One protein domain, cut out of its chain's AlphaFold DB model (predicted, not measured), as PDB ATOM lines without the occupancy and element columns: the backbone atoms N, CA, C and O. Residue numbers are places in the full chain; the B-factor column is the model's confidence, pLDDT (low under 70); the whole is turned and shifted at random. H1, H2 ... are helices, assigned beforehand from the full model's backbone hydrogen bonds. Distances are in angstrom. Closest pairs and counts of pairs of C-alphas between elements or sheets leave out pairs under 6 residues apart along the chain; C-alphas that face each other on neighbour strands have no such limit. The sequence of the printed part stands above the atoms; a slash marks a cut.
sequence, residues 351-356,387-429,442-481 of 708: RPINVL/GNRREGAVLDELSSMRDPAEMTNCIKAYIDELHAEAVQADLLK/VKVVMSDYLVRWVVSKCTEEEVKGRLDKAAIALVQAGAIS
ATOM      1  N   ARG A 351      -0.341 -45.624   2.657       58.84
ATOM      2  CA  ARG A 351      -0.375 -45.883   4.109       58.84
ATOM      3  C   ARG A 351      -1.460 -46.897   4.531       58.84
ATOM      4  O   ARG A 351      -2.627 -46.711   4.181       58.84
ATOM      5  N   PRO A 352      -1.144 -47.907   5.368       55.03
ATOM      6  CA  PRO A 352      -2.159 -48.684   6.078       55.03
ATOM      7  C   PRO A 352      -2.945 -47.769   7.031       55.03
ATOM      8  O   PRO A 352      -2.373 -47.187   7.953       55.03
ATOM      9  N   ILE A 353      -4.255 -47.622   6.837       57.25
ATOM     10  CA  ILE A 353      -5.082 -46.781   7.714       57.25
ATOM     11  C   ILE A 353      -5.631 -47.626   8.843       57.25
ATOM     12  O   ILE A 353      -6.318 -48.625   8.623       57.25
ATOM     13  N   ASN A 354      -5.400 -47.177  10.071       55.75
ATOM     14  CA  ASN A 354      -6.174 -47.663  11.196       55.75
ATOM     15  C   ASN A 354      -7.588 -47.070  11.093       55.75
ATOM     16  O   ASN A 354      -7.864 -45.988  11.602       55.75
ATOM     17  N   VAL A 355      -8.487 -47.762  10.390       54.75
ATOM     18  CA  VAL A 355      -9.879 -47.320  10.191       54.75
ATOM     19  C   VAL A 355     -10.526 -46.959  11.534       54.75
ATOM     20  O   VAL A 355     -11.196 -45.940  11.636       54.75
ATOM     21  N   LEU A 356     -10.211 -47.696  12.604       51.44
ATOM     22  CA  LEU A 356     -10.737 -47.443  13.949       51.44
ATOM     23  C   LEU A 356     -10.250 -46.128  14.579       51.44
ATOM     24  O   LEU A 356     -10.919 -45.607  15.464       51.44
ATOM     25  N   GLY A 387      -2.451 -38.477   4.053       81.19
ATOM     26  CA  GLY A 387      -1.288 -39.309   4.368       81.19
ATOM     27  C   GLY A 387      -0.448 -39.625   3.129       81.19
ATOM     28  O   GLY A 387       0.760 -39.417   3.139       81.19
ATOM     29  N   ASN A 388      -1.096 -40.030   2.032       81.62
ATOM     30  CA  ASN A 388      -0.434 -40.271   0.748       81.62
ATOM     31  C   ASN A 388       0.231 -39.002   0.193       81.62
ATOM     32  O   ASN A 388       1.319 -39.080  -0.363       81.62
ATOM     33  N   ARG A 389      -0.419 -37.836   0.324       89.25
ATOM     34  CA  ARG A 389       0.118 -36.552  -0.147       89.25
ATOM     35  C   ARG A 389       1.380 -36.160   0.620       89.25
ATOM     36  O   ARG A 389       2.345 -35.737  -0.005       89.25
ATOM     37  N   ARG A 390       1.376 -36.297   1.951       89.31
ATOM     38  CA  ARG A 390       2.554 -36.003   2.784       89.31
ATOM     39  C   ARG A 390       3.695 -36.966   2.500       89.31
ATOM     40  O   ARG A 390       4.819 -36.529   2.302       89.31
ATOM     41  N   GLU A 391       3.397 -38.256   2.415       90.50
ATOM     42  CA  GLU A 391       4.405 -39.269   2.109       90.50
ATOM     43  C   GLU A 391       4.990 -39.101   0.700       90.50
ATOM     44  O   GLU A 391       6.197 -39.230   0.522       90.50
ATOM     45  N   GLY A 392       4.159 -38.730  -0.282       89.69
ATOM     46  CA  GLY A 392       4.608 -38.344  -1.620       89.69
ATOM     47  C   GLY A 392       5.544 -37.135  -1.596       89.69
ATOM     48  O   GLY A 392       6.609 -37.193  -2.194       89.69
ATOM     49  N   ALA A 393       5.211 -36.090  -0.829       93.38
ATOM     50  CA  ALA A 393       6.082 -34.923  -0.674       93.38
ATOM     51  C   ALA A 393       7.444 -35.286  -0.054       93.38
ATOM     52  O   ALA A 393       8.470 -34.807  -0.526       93.38
ATOM     53  N   VAL A 394       7.462 -36.177   0.945       94.25
ATOM     54  CA  VAL A 394       8.708 -36.697   1.533       94.25
ATOM     55  C   VAL A 394       9.513 -37.487   0.499       94.25
ATOM     56  O   VAL A 394      10.727 -37.340   0.431       94.25
ATOM     57  N   LEU A 395       8.872 -38.311  -0.334       93.12
ATOM     58  CA  LEU A 395       9.553 -39.057  -1.397       93.12
ATOM     59  C   LEU A 395      10.126 -38.146  -2.488       93.12
ATOM     60  O   LEU A 395      11.239 -38.392  -2.956       93.12
ATOM     61  N   ASP A 396       9.398 -37.100  -2.874       93.75
ATOM     62  CA  ASP A 396       9.860 -36.099  -3.838       93.75
ATOM     63  C   ASP A 396      11.064 -35.326  -3.280       93.75
ATOM     64  O   ASP A 396      12.086 -35.175  -3.954       93.75
ATOM     65  N   GLU A 397      10.984 -34.912  -2.012       95.75
ATOM     66  CA  GLU A 397      12.074 -34.255  -1.292       95.75
ATOM     67  C   GLU A 397      13.309 -35.167  -1.207       95.75
ATOM     68  O   GLU A 397      14.394 -34.778  -1.646       95.75
ATOM     69  N   LEU A 398      13.136 -36.419  -0.771       93.50
ATOM     70  CA  LEU A 398      14.204 -37.422  -0.706       93.50
ATOM     71  C   LEU A 398      14.835 -37.712  -2.071       93.50
ATOM     72  O   LEU A 398      16.043 -37.927  -2.150       93.50
ATOM     73  N   SER A 399      14.045 -37.703  -3.143       91.94
ATOM     74  CA  SER A 399      14.537 -37.926  -4.508       91.94
ATOM     75  C   SER A 399      15.348 -36.741  -5.042       91.94
ATOM     76  O   SER A 399      16.177 -36.916  -5.934       91.94
ATOM     77  N   SER A 400      15.124 -35.539  -4.504       94.44
ATOM     78  CA  SER A 400      15.857 -34.324  -4.877       94.44
ATOM     79  C   SER A 400      17.166 -34.130  -4.099       94.44
ATOM     80  O   SER A 400      18.100 -33.495  -4.599       94.44
ATOM     81  N   MET A 401      17.256 -34.696  -2.893       94.25
ATOM     82  CA  MET A 401      18.430 -34.593  -2.029       94.25
ATOM     83  C   MET A 401      19.614 -35.389  -2.591       94.25
ATOM     84  O   MET A 401      19.460 -36.443  -3.205       94.25
ATOM     85  N   ARG A 402      20.835 -34.895  -2.356       91.69
ATOM     86  CA  ARG A 402      22.083 -35.628  -2.653       91.69
ATOM     87  C   ARG A 402      22.871 -35.990  -1.401       91.69
ATOM     88  O   ARG A 402      23.642 -36.947  -1.444       91.69
ATOM     89  N   ASP A 403      22.694 -35.237  -0.314       93.44
ATOM     90  CA  ASP A 403      23.380 -35.481   0.950       93.44
ATOM     91  C   ASP A 403      22.630 -36.546   1.781       93.44
ATOM     92  O   ASP A 403      21.477 -36.339   2.170       93.44
ATOM     93  N   PRO A 404      23.266 -37.687   2.105       91.81
ATOM     94  CA  PRO A 404      22.671 -38.710   2.962       91.81
ATOM     95  C   PRO A 404      22.307 -38.221   4.370       91.81
ATOM     96  O   PRO A 404      21.410 -38.788   5.005       91.81
ATOM     97  N   ALA A 405      23.001 -37.201   4.888       93.44
ATOM     98  CA  ALA A 405      22.684 -36.627   6.192       93.44
ATOM     99  C   ALA A 405      21.345 -35.876   6.155       93.44
ATOM    100  O   ALA A 405      20.511 -36.086   7.037       93.44
ATOM    101  N   GLU A 406      21.107 -35.082   5.108       95.00
ATOM    102  CA  GLU A 406      19.826 -34.408   4.861       95.00
ATOM    103  C   GLU A 406      18.696 -35.423   4.677       95.00
ATOM    104  O   GLU A 406      17.686 -35.334   5.373       95.00
ATOM    105  N   MET A 407      18.907 -36.464   3.860       94.44
ATOM    106  CA  MET A 407      17.927 -37.547   3.688       94.44
ATOM    107  C   MET A 407      17.581 -38.231   5.018       94.44
ATOM    108  O   MET A 407      16.416 -38.484   5.323       94.44
ATOM    109  N   THR A 408      18.595 -38.520   5.838       94.50
ATOM    110  CA  THR A 408      18.399 -39.126   7.162       94.50
ATOM    111  C   THR A 408      17.573 -38.218   8.070       94.50
ATOM    112  O   THR A 408      16.688 -38.705   8.775       94.50
ATOM    113  N   ASN A 409      17.852 -36.915   8.068       95.75
ATOM    114  CA  ASN A 409      17.121 -35.944   8.877       95.75
ATOM    115  C   ASN A 409      15.673 -35.792   8.399       95.75
ATOM    116  O   ASN A 409      14.777 -35.770   9.237       95.75
ATOM    117  N   CYS A 410      15.438 -35.784   7.084       95.81
ATOM    118  CA  CYS A 410      14.102 -35.774   6.489       95.81
ATOM    119  C   CYS A 410      13.275 -36.991   6.940       95.81
ATOM    120  O   CYS A 410      12.148 -36.844   7.411       95.81
ATOM    121  N   ILE A 411      13.849 -38.200   6.878       95.12
ATOM    122  CA  ILE A 411      13.169 -39.435   7.311       95.12
ATOM    123  C   ILE A 411      12.882 -39.410   8.815       95.12
ATOM    124  O   ILE A 411      11.789 -39.787   9.234       95.12
ATOM    125  N   LYS A 412      13.836 -38.958   9.636       95.69
ATOM    126  CA  LYS A 412      13.641 -38.836  11.088       95.69
ATOM    127  C   LYS A 412      12.544 -37.836  11.438       95.69
ATOM    128  O   LYS A 412      11.662 -38.183  12.211       95.69
ATOM    129  N   ALA A 413      12.561 -36.655  10.821       96.19
ATOM    130  CA  ALA A 413      11.536 -35.638  11.024       96.19
ATOM    131  C   ALA A 413      10.139 -36.178  10.686       96.19
ATOM    132  O   ALA A 413       9.197 -35.979  11.452       96.19
ATOM    133  N   TYR A 414      10.021 -36.940   9.594       95.50
ATOM    134  CA  TYR A 414       8.763 -37.583   9.230       95.50
ATOM    135  C   TYR A 414       8.336 -38.670  10.233       95.50
ATOM    136  O   TYR A 414       7.171 -38.733  10.619       95.50
ATOM    137  N   ILE A 415       9.262 -39.508  10.714       94.81
ATOM    138  CA  ILE A 415       8.970 -40.499  11.766       94.81
ATOM    139  C   ILE A 415       8.486 -39.812  13.051       94.81
ATOM    140  O   ILE A 415       7.518 -40.281  13.656       94.81
ATOM    141  N   ASP A 416       9.127 -38.714  13.453       94.44
ATOM    142  CA  ASP A 416       8.772 -37.948  14.650       94.44
ATOM    143  C   ASP A 416       7.381 -37.308  14.513       94.44
ATOM    144  O   ASP A 416       6.580 -37.384  15.450       94.44
ATOM    145  N   GLU A 417       7.045 -36.763  13.337       93.50
ATOM    146  CA  GLU A 417       5.697 -36.267  13.021       93.50
ATOM    147  C   GLU A 417       4.658 -37.386  13.178       93.50
ATOM    148  O   GLU A 417       3.680 -37.239  13.915       93.50
ATOM    149  N   LEU A 418       4.891 -38.547  12.559       89.56
ATOM    150  CA  LEU A 418       3.966 -39.680  12.645       89.56
ATOM    151  C   LEU A 418       3.853 -40.241  14.069       89.56
ATOM    152  O   LEU A 418       2.790 -40.734  14.460       89.56
ATOM    153  N   HIS A 419       4.930 -40.193  14.854       90.19
ATOM    154  CA  HIS A 419       4.899 -40.584  16.258       90.19
ATOM    155  C   HIS A 419       4.051 -39.612  17.082       90.19
ATOM    156  O   HIS A 419       3.205 -40.059  17.860       90.19
ATOM    157  N   ALA A 420       4.214 -38.303  16.872       90.81
ATOM    158  CA  ALA A 420       3.408 -37.273  17.521       90.81
ATOM    159  C   ALA A 420       1.913 -37.433  17.193       90.81
ATOM    160  O   ALA A 420       1.085 -37.430  18.108       90.81
ATOM    161  N   GLU A 421       1.565 -37.679  15.923       86.62
ATOM    162  CA  GLU A 421       0.186 -37.976  15.503       86.62
ATOM    163  C   GLU A 421      -0.382 -39.198  16.229       86.62
ATOM    164  O   GLU A 421      -1.511 -39.187  16.727       86.62
ATOM    165  N   ALA A 422       0.398 -40.273  16.297       84.31
ATOM    166  CA  ALA A 422      -0.051 -41.523  16.882       84.31
ATOM    167  C   ALA A 422      -0.210 -41.414  18.413       84.31
ATOM    168  O   ALA A 422      -1.145 -41.993  18.973       84.31
ATOM    169  N   VAL A 423       0.637 -40.625  19.088       87.88
ATOM    170  CA  VAL A 423       0.492 -40.288  20.514       87.88
ATOM    171  C   VAL A 423      -0.755 -39.434  20.742       87.88
ATOM    172  O   VAL A 423      -1.534 -39.729  21.647       87.88
ATOM    173  N   GLN A 424      -0.997 -38.423  19.906       87.12
ATOM    174  CA  GLN A 424      -2.198 -37.590  19.993       87.12
ATOM    175  C   GLN A 424      -3.476 -38.420  19.788       87.12
ATOM    176  O   GLN A 424      -4.440 -38.272  20.542       87.12
ATOM    177  N   ALA A 425      -3.472 -39.347  18.830       82.12
ATOM    178  CA  ALA A 425      -4.583 -40.266  18.599       82.12
ATOM    179  C   ALA A 425      -4.824 -41.213  19.792       82.12
ATOM    180  O   ALA A 425      -5.975 -41.500  20.126       82.12
ATOM    181  N   ASP A 426      -3.765 -41.692  20.452       83.25
ATOM    182  CA  ASP A 426      -3.881 -42.520  21.660       83.25
ATOM    183  C   ASP A 426      -4.422 -41.722  22.860       83.25
ATOM    184  O   ASP A 426      -5.263 -42.223  23.611       83.25
ATOM    185  N   LEU A 427      -4.017 -40.456  23.009       85.88
ATOM    186  CA  LEU A 427      -4.545 -39.550  24.036       85.88
ATOM    187  C   LEU A 427      -6.050 -39.301  23.857       85.88
ATOM    188  O   LEU A 427      -6.802 -39.434  24.823       85.88
ATOM    189  N   LEU A 428      -6.506 -39.031  22.629       82.94
ATOM    190  CA  LEU A 428      -7.932 -38.849  22.325       82.94
ATOM    191  C   LEU A 428      -8.751 -40.113  22.631       82.94
ATOM    192  O   LEU A 428      -9.845 -40.033  23.193       82.94
ATOM    193  N   LYS A 429      -8.201 -41.302  22.351       80.44
ATOM    194  CA  LYS A 429      -8.847 -42.577  22.708       80.44
ATOM    195  C   LYS A 429      -8.970 -42.764  24.219       80.44
ATOM    196  O   LYS A 429     -10.006 -43.229  24.690       80.44
ATOM    197  N   VAL A 442       2.956 -46.976  21.256       78.88
ATOM    198  CA  VAL A 442       2.382 -46.373  20.058       78.88
ATOM    199  C   VAL A 442       3.249 -46.783  18.866       78.88
ATOM    200  O   VAL A 442       4.429 -46.441  18.816       78.88
ATOM    201  N   LYS A 443       2.686 -47.570  17.942       79.44
ATOM    202  CA  LYS A 443       3.388 -48.032  16.738       79.44
ATOM    203  C   LYS A 443       3.183 -47.024  15.611       79.44
ATOM    204  O   LYS A 443       2.041 -46.707  15.277       79.44
ATOM    205  N   VAL A 444       4.280 -46.556  15.024       83.88
ATOM    206  CA  VAL A 444       4.250 -45.697  13.836       83.88
ATOM    207  C   VAL A 444       3.878 -46.552  12.624       83.88
ATOM    208  O   VAL A 444       4.365 -47.670  12.463       83.88
ATOM    209  N   VAL A 445       2.975 -46.045  11.787       81.06
ATOM    210  CA  VAL A 445       2.511 -46.731  10.574       81.06
ATOM    211  C   VAL A 445       2.929 -45.910   9.361       81.06
ATOM    212  O   VAL A 445       2.419 -44.803   9.175       81.06
ATOM    213  N   MET A 446       3.836 -46.473   8.562       85.44
ATOM    214  CA  MET A 446       4.392 -45.905   7.326       85.44
ATOM    215  C   MET A 446       3.989 -46.758   6.121       85.44
ATOM    216  O   MET A 446       3.576 -47.909   6.307       85.44
ATOM    217  N   SER A 447       4.105 -46.227   4.899       85.81
ATOM    218  CA  SER A 447       3.941 -47.066   3.712       85.81
ATOM    219  C   SER A 447       5.090 -48.047   3.552       85.81
ATOM    220  O   SER A 447       6.257 -47.727   3.774       85.81
ATOM    221  N   ASP A 448       4.754 -49.236   3.065       86.12
ATOM    222  CA  ASP A 448       5.741 -50.215   2.612       86.12
ATOM    223  C   ASP A 448       6.583 -49.672   1.442       86.12
ATOM    224  O   ASP A 448       7.748 -50.030   1.293       86.12
ATOM    225  N   TYR A 449       6.031 -48.752   0.639       86.62
ATOM    226  CA  TYR A 449       6.740 -48.139  -0.483       86.62
ATOM    227  C   TYR A 449       7.908 -47.258  -0.023       86.62
ATOM    228  O   TYR A 449       9.028 -47.450  -0.494       86.62
ATOM    229  N   LEU A 450       7.682 -46.346   0.928       89.56
ATOM    230  CA  LEU A 450       8.736 -45.499   1.491       89.56
ATOM    231  C   LEU A 450       9.797 -46.344   2.201       89.56
ATOM    232  O   LEU A 450      10.989 -46.141   1.983       89.56
ATOM    233  N   VAL A 451       9.382 -47.337   2.997       92.81
ATOM    234  CA  VAL A 451      10.333 -48.241   3.665       92.81
ATOM    235  C   VAL A 451      11.157 -49.013   2.630       92.81
ATOM    236  O   VAL A 451      12.383 -49.056   2.743       92.81
ATOM    237  N   ARG A 452      10.528 -49.562   1.581       91.62
ATOM    238  CA  ARG A 452      11.227 -50.254   0.486       91.62
ATOM    239  C   ARG A 452      12.186 -49.322  -0.246       91.62
ATOM    240  O   ARG A 452      13.293 -49.757  -0.550       91.62
ATOM    241  N   TRP A 453      11.802 -48.074  -0.502       92.50
ATOM    242  CA  TRP A 453      12.663 -47.083  -1.148       92.50
ATOM    243  C   TRP A 453      13.922 -46.822  -0.315       92.50
ATOM    244  O   TRP A 453      15.033 -46.975  -0.823       92.50
ATOM    245  N   VAL A 454      13.762 -46.536   0.984       91.69
ATOM    246  CA  VAL A 454      14.896 -46.275   1.885       91.69
ATOM    247  C   VAL A 454      15.778 -47.515   2.007       91.69
ATOM    248  O   VAL A 454      16.989 -47.416   1.838       91.69
ATOM    249  N   VAL A 455      15.193 -48.695   2.239       92.62
ATOM    250  CA  VAL A 455      15.957 -49.946   2.356       92.62
ATOM    251  C   VAL A 455      16.682 -50.278   1.052       92.62
ATOM    252  O   VAL A 455      17.853 -50.641   1.107       92.62
ATOM    253  N   SER A 456      16.039 -50.111  -0.110       91.06
ATOM    254  CA  SER A 456      16.680 -50.314  -1.416       91.06
ATOM    255  C   SER A 456      17.916 -49.435  -1.538       91.06
ATOM    256  O   SER A 456      19.007 -49.958  -1.759       91.06
ATOM    257  N   LYS A 457      17.776 -48.132  -1.265       90.06
ATOM    258  CA  LYS A 457      18.880 -47.169  -1.315       90.06
ATOM    259  C   LYS A 457      19.983 -47.468  -0.301       90.06
ATOM    260  O   LYS A 457      21.150 -47.289  -0.625       90.06
ATOM    261  N   CYS A 458      19.655 -47.976   0.887       89.19
ATOM    262  CA  CYS A 458      20.668 -48.446   1.838       89.19
ATOM    263  C   CYS A 458      21.455 -49.650   1.303       89.19
ATOM    264  O   CYS A 458      22.653 -49.755   1.550       89.19
ATOM    265  N   THR A 459      20.784 -50.566   0.599       89.12
ATOM    266  CA  THR A 459      21.390 -51.814   0.107       89.12
ATOM    267  C   THR A 459      22.084 -51.694  -1.252       89.12
ATOM    268  O   THR A 459      22.850 -52.587  -1.610       89.12
ATOM    269  N   GLU A 460      21.839 -50.620  -2.006       88.12
ATOM    270  CA  GLU A 460      22.497 -50.337  -3.287       88.12
ATOM    271  C   GLU A 460      24.006 -50.108  -3.105       88.12
ATOM    272  O   GLU A 460      24.440 -49.391  -2.202       88.12
ATOM    273  N   GLU A 461      24.828 -50.699  -3.980       78.44
ATOM    274  CA  GLU A 461      26.291 -50.652  -3.839       78.44
ATOM    275  C   GLU A 461      26.859 -49.226  -3.883       78.44
ATOM    276  O   GLU A 461      27.779 -48.911  -3.131       78.44
ATOM    277  N   GLU A 462      26.278 -48.346  -4.703       77.25
ATOM    278  CA  GLU A 462      26.728 -46.957  -4.872       77.25
ATOM    279  C   GLU A 462      26.556 -46.105  -3.602       77.25
ATOM    280  O   GLU A 462      27.298 -45.145  -3.372       77.25
ATOM    281  N   VAL A 463      25.579 -46.457  -2.761       76.62
ATOM    282  CA  VAL A 463      25.150 -45.681  -1.584       76.62
ATOM    283  C   VAL A 463      25.364 -46.472  -0.282       76.62
ATOM    284  O   VAL A 463      24.994 -46.024   0.807       76.62
ATOM    285  N   LYS A 464      26.041 -47.624  -0.367       79.88
ATOM    286  CA  LYS A 464      26.309 -48.538   0.749       79.88
ATOM    287  C   LYS A 464      26.891 -47.799   1.958       79.88
ATOM    288  O   LYS A 464      27.914 -47.120   1.874       79.88
ATOM    289  N   GLY A 465      26.217 -47.930   3.097       80.75
ATOM    290  CA  GLY A 465      26.597 -47.344   4.384       80.75
ATOM    291  C   GLY A 465      26.127 -45.905   4.624       80.75
ATOM    292  O   GLY A 465      26.186 -45.419   5.753       80.75
ATOM    293  N   ARG A 466      25.649 -45.191   3.596       86.62
ATOM    294  CA  ARG A 466      25.335 -43.755   3.711       86.62
ATOM    295  C   ARG A 466      23.994 -43.473   4.387       86.62
ATOM    296  O   ARG A 466      23.864 -42.466   5.075       86.62
ATOM    297  N   LEU A 467      23.022 -44.367   4.223       91.44
ATOM    298  CA  LEU A 467      21.666 -44.234   4.770       91.44
ATOM    299  C   LEU A 467      21.396 -45.173   5.958       91.44
ATOM    300  O   LEU A 467      20.257 -45.329   6.398       91.44
ATOM    301  N   ASP A 468      22.441 -45.759   6.547       94.06
ATOM    302  CA  ASP A 468      22.308 -46.701   7.664       94.06
ATOM    303  C   ASP A 468      21.582 -46.081   8.867       94.06
ATOM    304  O   ASP A 468      20.766 -46.736   9.512       94.06
ATOM    305  N   LYS A 469      21.814 -44.791   9.142       94.50
ATOM    306  CA  LYS A 469      21.120 -44.058  10.212       94.50
ATOM    307  C   LYS A 469      19.617 -43.918   9.951       94.50
ATOM    308  O   LYS A 469      18.842 -43.943  10.908       94.50
ATOM    309  N   ALA A 470      19.208 -43.781   8.691       94.56
ATOM    310  CA  ALA A 470      17.802 -43.733   8.307       94.56
ATOM    311  C   ALA A 470      17.146 -45.115   8.449       94.56
ATOM    312  O   ALA A 470      16.072 -45.229   9.037       94.56
ATOM    313  N   ALA A 471      17.830 -46.178   8.009       95.38
ATOM    314  CA  ALA A 471      17.371 -47.551   8.223       95.38
ATOM    315  C   ALA A 471      17.234 -47.885   9.718       95.38
ATOM    316  O   ALA A 471      16.216 -48.440  10.121       95.38
ATOM    317  N   ILE A 472      18.200 -47.492  10.559       96.12
ATOM    318  CA  ILE A 472      18.115 -47.657  12.020       96.12
ATOM    319  C   ILE A 472      16.867 -46.957  12.575       96.12
ATOM    320  O   ILE A 472      16.139 -47.568  13.356       96.12
ATOM    321  N   ALA A 473      16.586 -45.721  12.148       95.50
ATOM    322  CA  ALA A 473      15.402 -44.986  12.592       95.50
ATOM    323  C   ALA A 473      14.096 -45.709  12.206       95.50
ATOM    324  O   ALA A 473      13.213 -45.878  13.048       95.50
ATOM    325  N   LEU A 474      14.000 -46.224  10.975       95.31
ATOM    326  CA  LEU A 474      12.849 -47.014  10.516       95.31
ATOM    327  C   LEU A 474      12.667 -48.311  11.320       95.31
ATOM    328  O   LEU A 474      11.545 -48.678  11.679       95.31
ATOM    329  N   VAL A 475      13.767 -49.003  11.627       96.12
ATOM    330  CA  VAL A 475      13.750 -50.211  12.460       96.12
ATOM    331  C   VAL A 475      13.278 -49.888  13.878       96.12
ATOM    332  O   VAL A 475      12.405 -50.577  14.401       96.12
ATOM    333  N   GLN A 476      13.809 -48.832  14.497       94.38
ATOM    334  CA  GLN A 476      13.435 -48.403  15.850       94.38
ATOM    335  C   GLN A 476      11.970 -47.951  15.940       94.38
ATOM    336  O   GLN A 476      11.311 -48.210  16.947       94.38
ATOM    337  N   ALA A 477      11.431 -47.355  14.873       93.44
ATOM    338  CA  ALA A 477      10.007 -47.039  14.745       93.44
ATOM    339  C   ALA A 477       9.106 -48.283  14.581       93.44
ATOM    340  O   ALA A 477       7.878 -48.171  14.657       93.44
ATOM    341  N   GLY A 478       9.682 -49.472  14.368       92.56
ATOM    342  CA  GLY A 478       8.942 -50.709  14.112       92.56
ATOM    343  C   GLY A 478       8.250 -50.725  12.744       92.56
ATOM    344  O   GLY A 478       7.245 -51.426  12.580       92.56
ATOM    345  N   ALA A 479       8.757 -49.935  11.791       92.00
ATOM    346  CA  ALA A 479       8.218 -49.820  10.436       92.00
ATOM    347  C   ALA A 479       8.705 -50.942   9.501       92.00
ATOM    348  O   ALA A 479       8.085 -51.189   8.472       92.00
ATOM    349  N   ILE A 480       9.790 -51.636   9.861       93.69
ATOM    350  CA  ILE A 480      10.410 -52.677   9.032       93.69
ATOM    351  C   ILE A 480       9.905 -54.073   9.411       93.69
ATOM    352  O   ILE A 480       9.854 -54.432  10.586       93.69
ATOM    353  N   SER A 481       9.604 -54.867   8.383       91.56
ATOM    354  CA  SER A 481       9.410 -56.318   8.438       91.56
ATOM    355  C   SER A 481      10.496 -56.999   7.604       91.56
ATOM    356  O   SER A 481      10.746 -56.608   6.462       91.56
TER     357      SER A 481
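This is residues 351 to 356, 387 to 429 and 442 to 481 of the 708 residues of an uncharacterized protein of Guillardia theta (strain CCMP2712) (UniProt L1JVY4). Two helical hairpins, H1 with H2 and H3 with H4, come together in a small four-helix group, met in the order H1, H2, H4, H3 round it and loosely closed between H3 and H1. H2 is much the longest helix and runs along the length of the group, with H1 and H4 packed on its earlier part. The printed part has 89 residues with four named helices, H1 to H4 along the chain, and no named strand; the class is all helix. It is compact, with a radius of gyration of the C-alphas of 13.3 A, and only just elongated, spanning 45 by 23 by 19 A.

H1, residues 387 to 400, begins at C-alpha 387 (-1.288, -39.309, 4.368) and is 20.1 A long. H2, residues 404 to 429, is 37.4 A long and ends at C-alpha 429 (-8.847, -42.577, 22.708). H3, residues 448 to 459, is 15.9 A long. H4, residues 468 to 476, is 12.2 A long and ends at C-alpha 476 (13.435, -48.403, 15.850).

H1 and H2, a hairpin, touch through residues 394 to 398 and 407 to 414 alone, with closest C-alphas Leu 398 and Met 407, 5.8 A apart, at a shallow tilt of 12 degrees, opposite ways. H2 touches H4 with residues 407 to 415 alone; the closest C-alphas, Thr 408 and Ala 470, are 4.8 A apart, at a shallow tilt of 13 degrees, the same way. H3 and H4, a hairpin, touch at Cys 458 and Asp 468, their closest C-alphas, 6.3 A apart, at a steep tilt of 38 degrees, only just past shallow, opposite ways. H1 and H3 are close but not clearly touching, with the C-alphas of Leu 395 and Leu 450 closest at 7.1 A. H2 and H3 are near each other; H1 and H4 are apart. In H1, H2, H3 and H4 every O i to N i+4 pair is within hydrogen-bond range.

The C-alphas farthest apart, Lys 429 and Glu 462, are 45.2 A apart. Residues 357 to 386 and 430 to 441 are not printed; the C-alpha gaps are 15.7 A and 12.1 A. Residues 351 to 356 are under 70 in pLDDT.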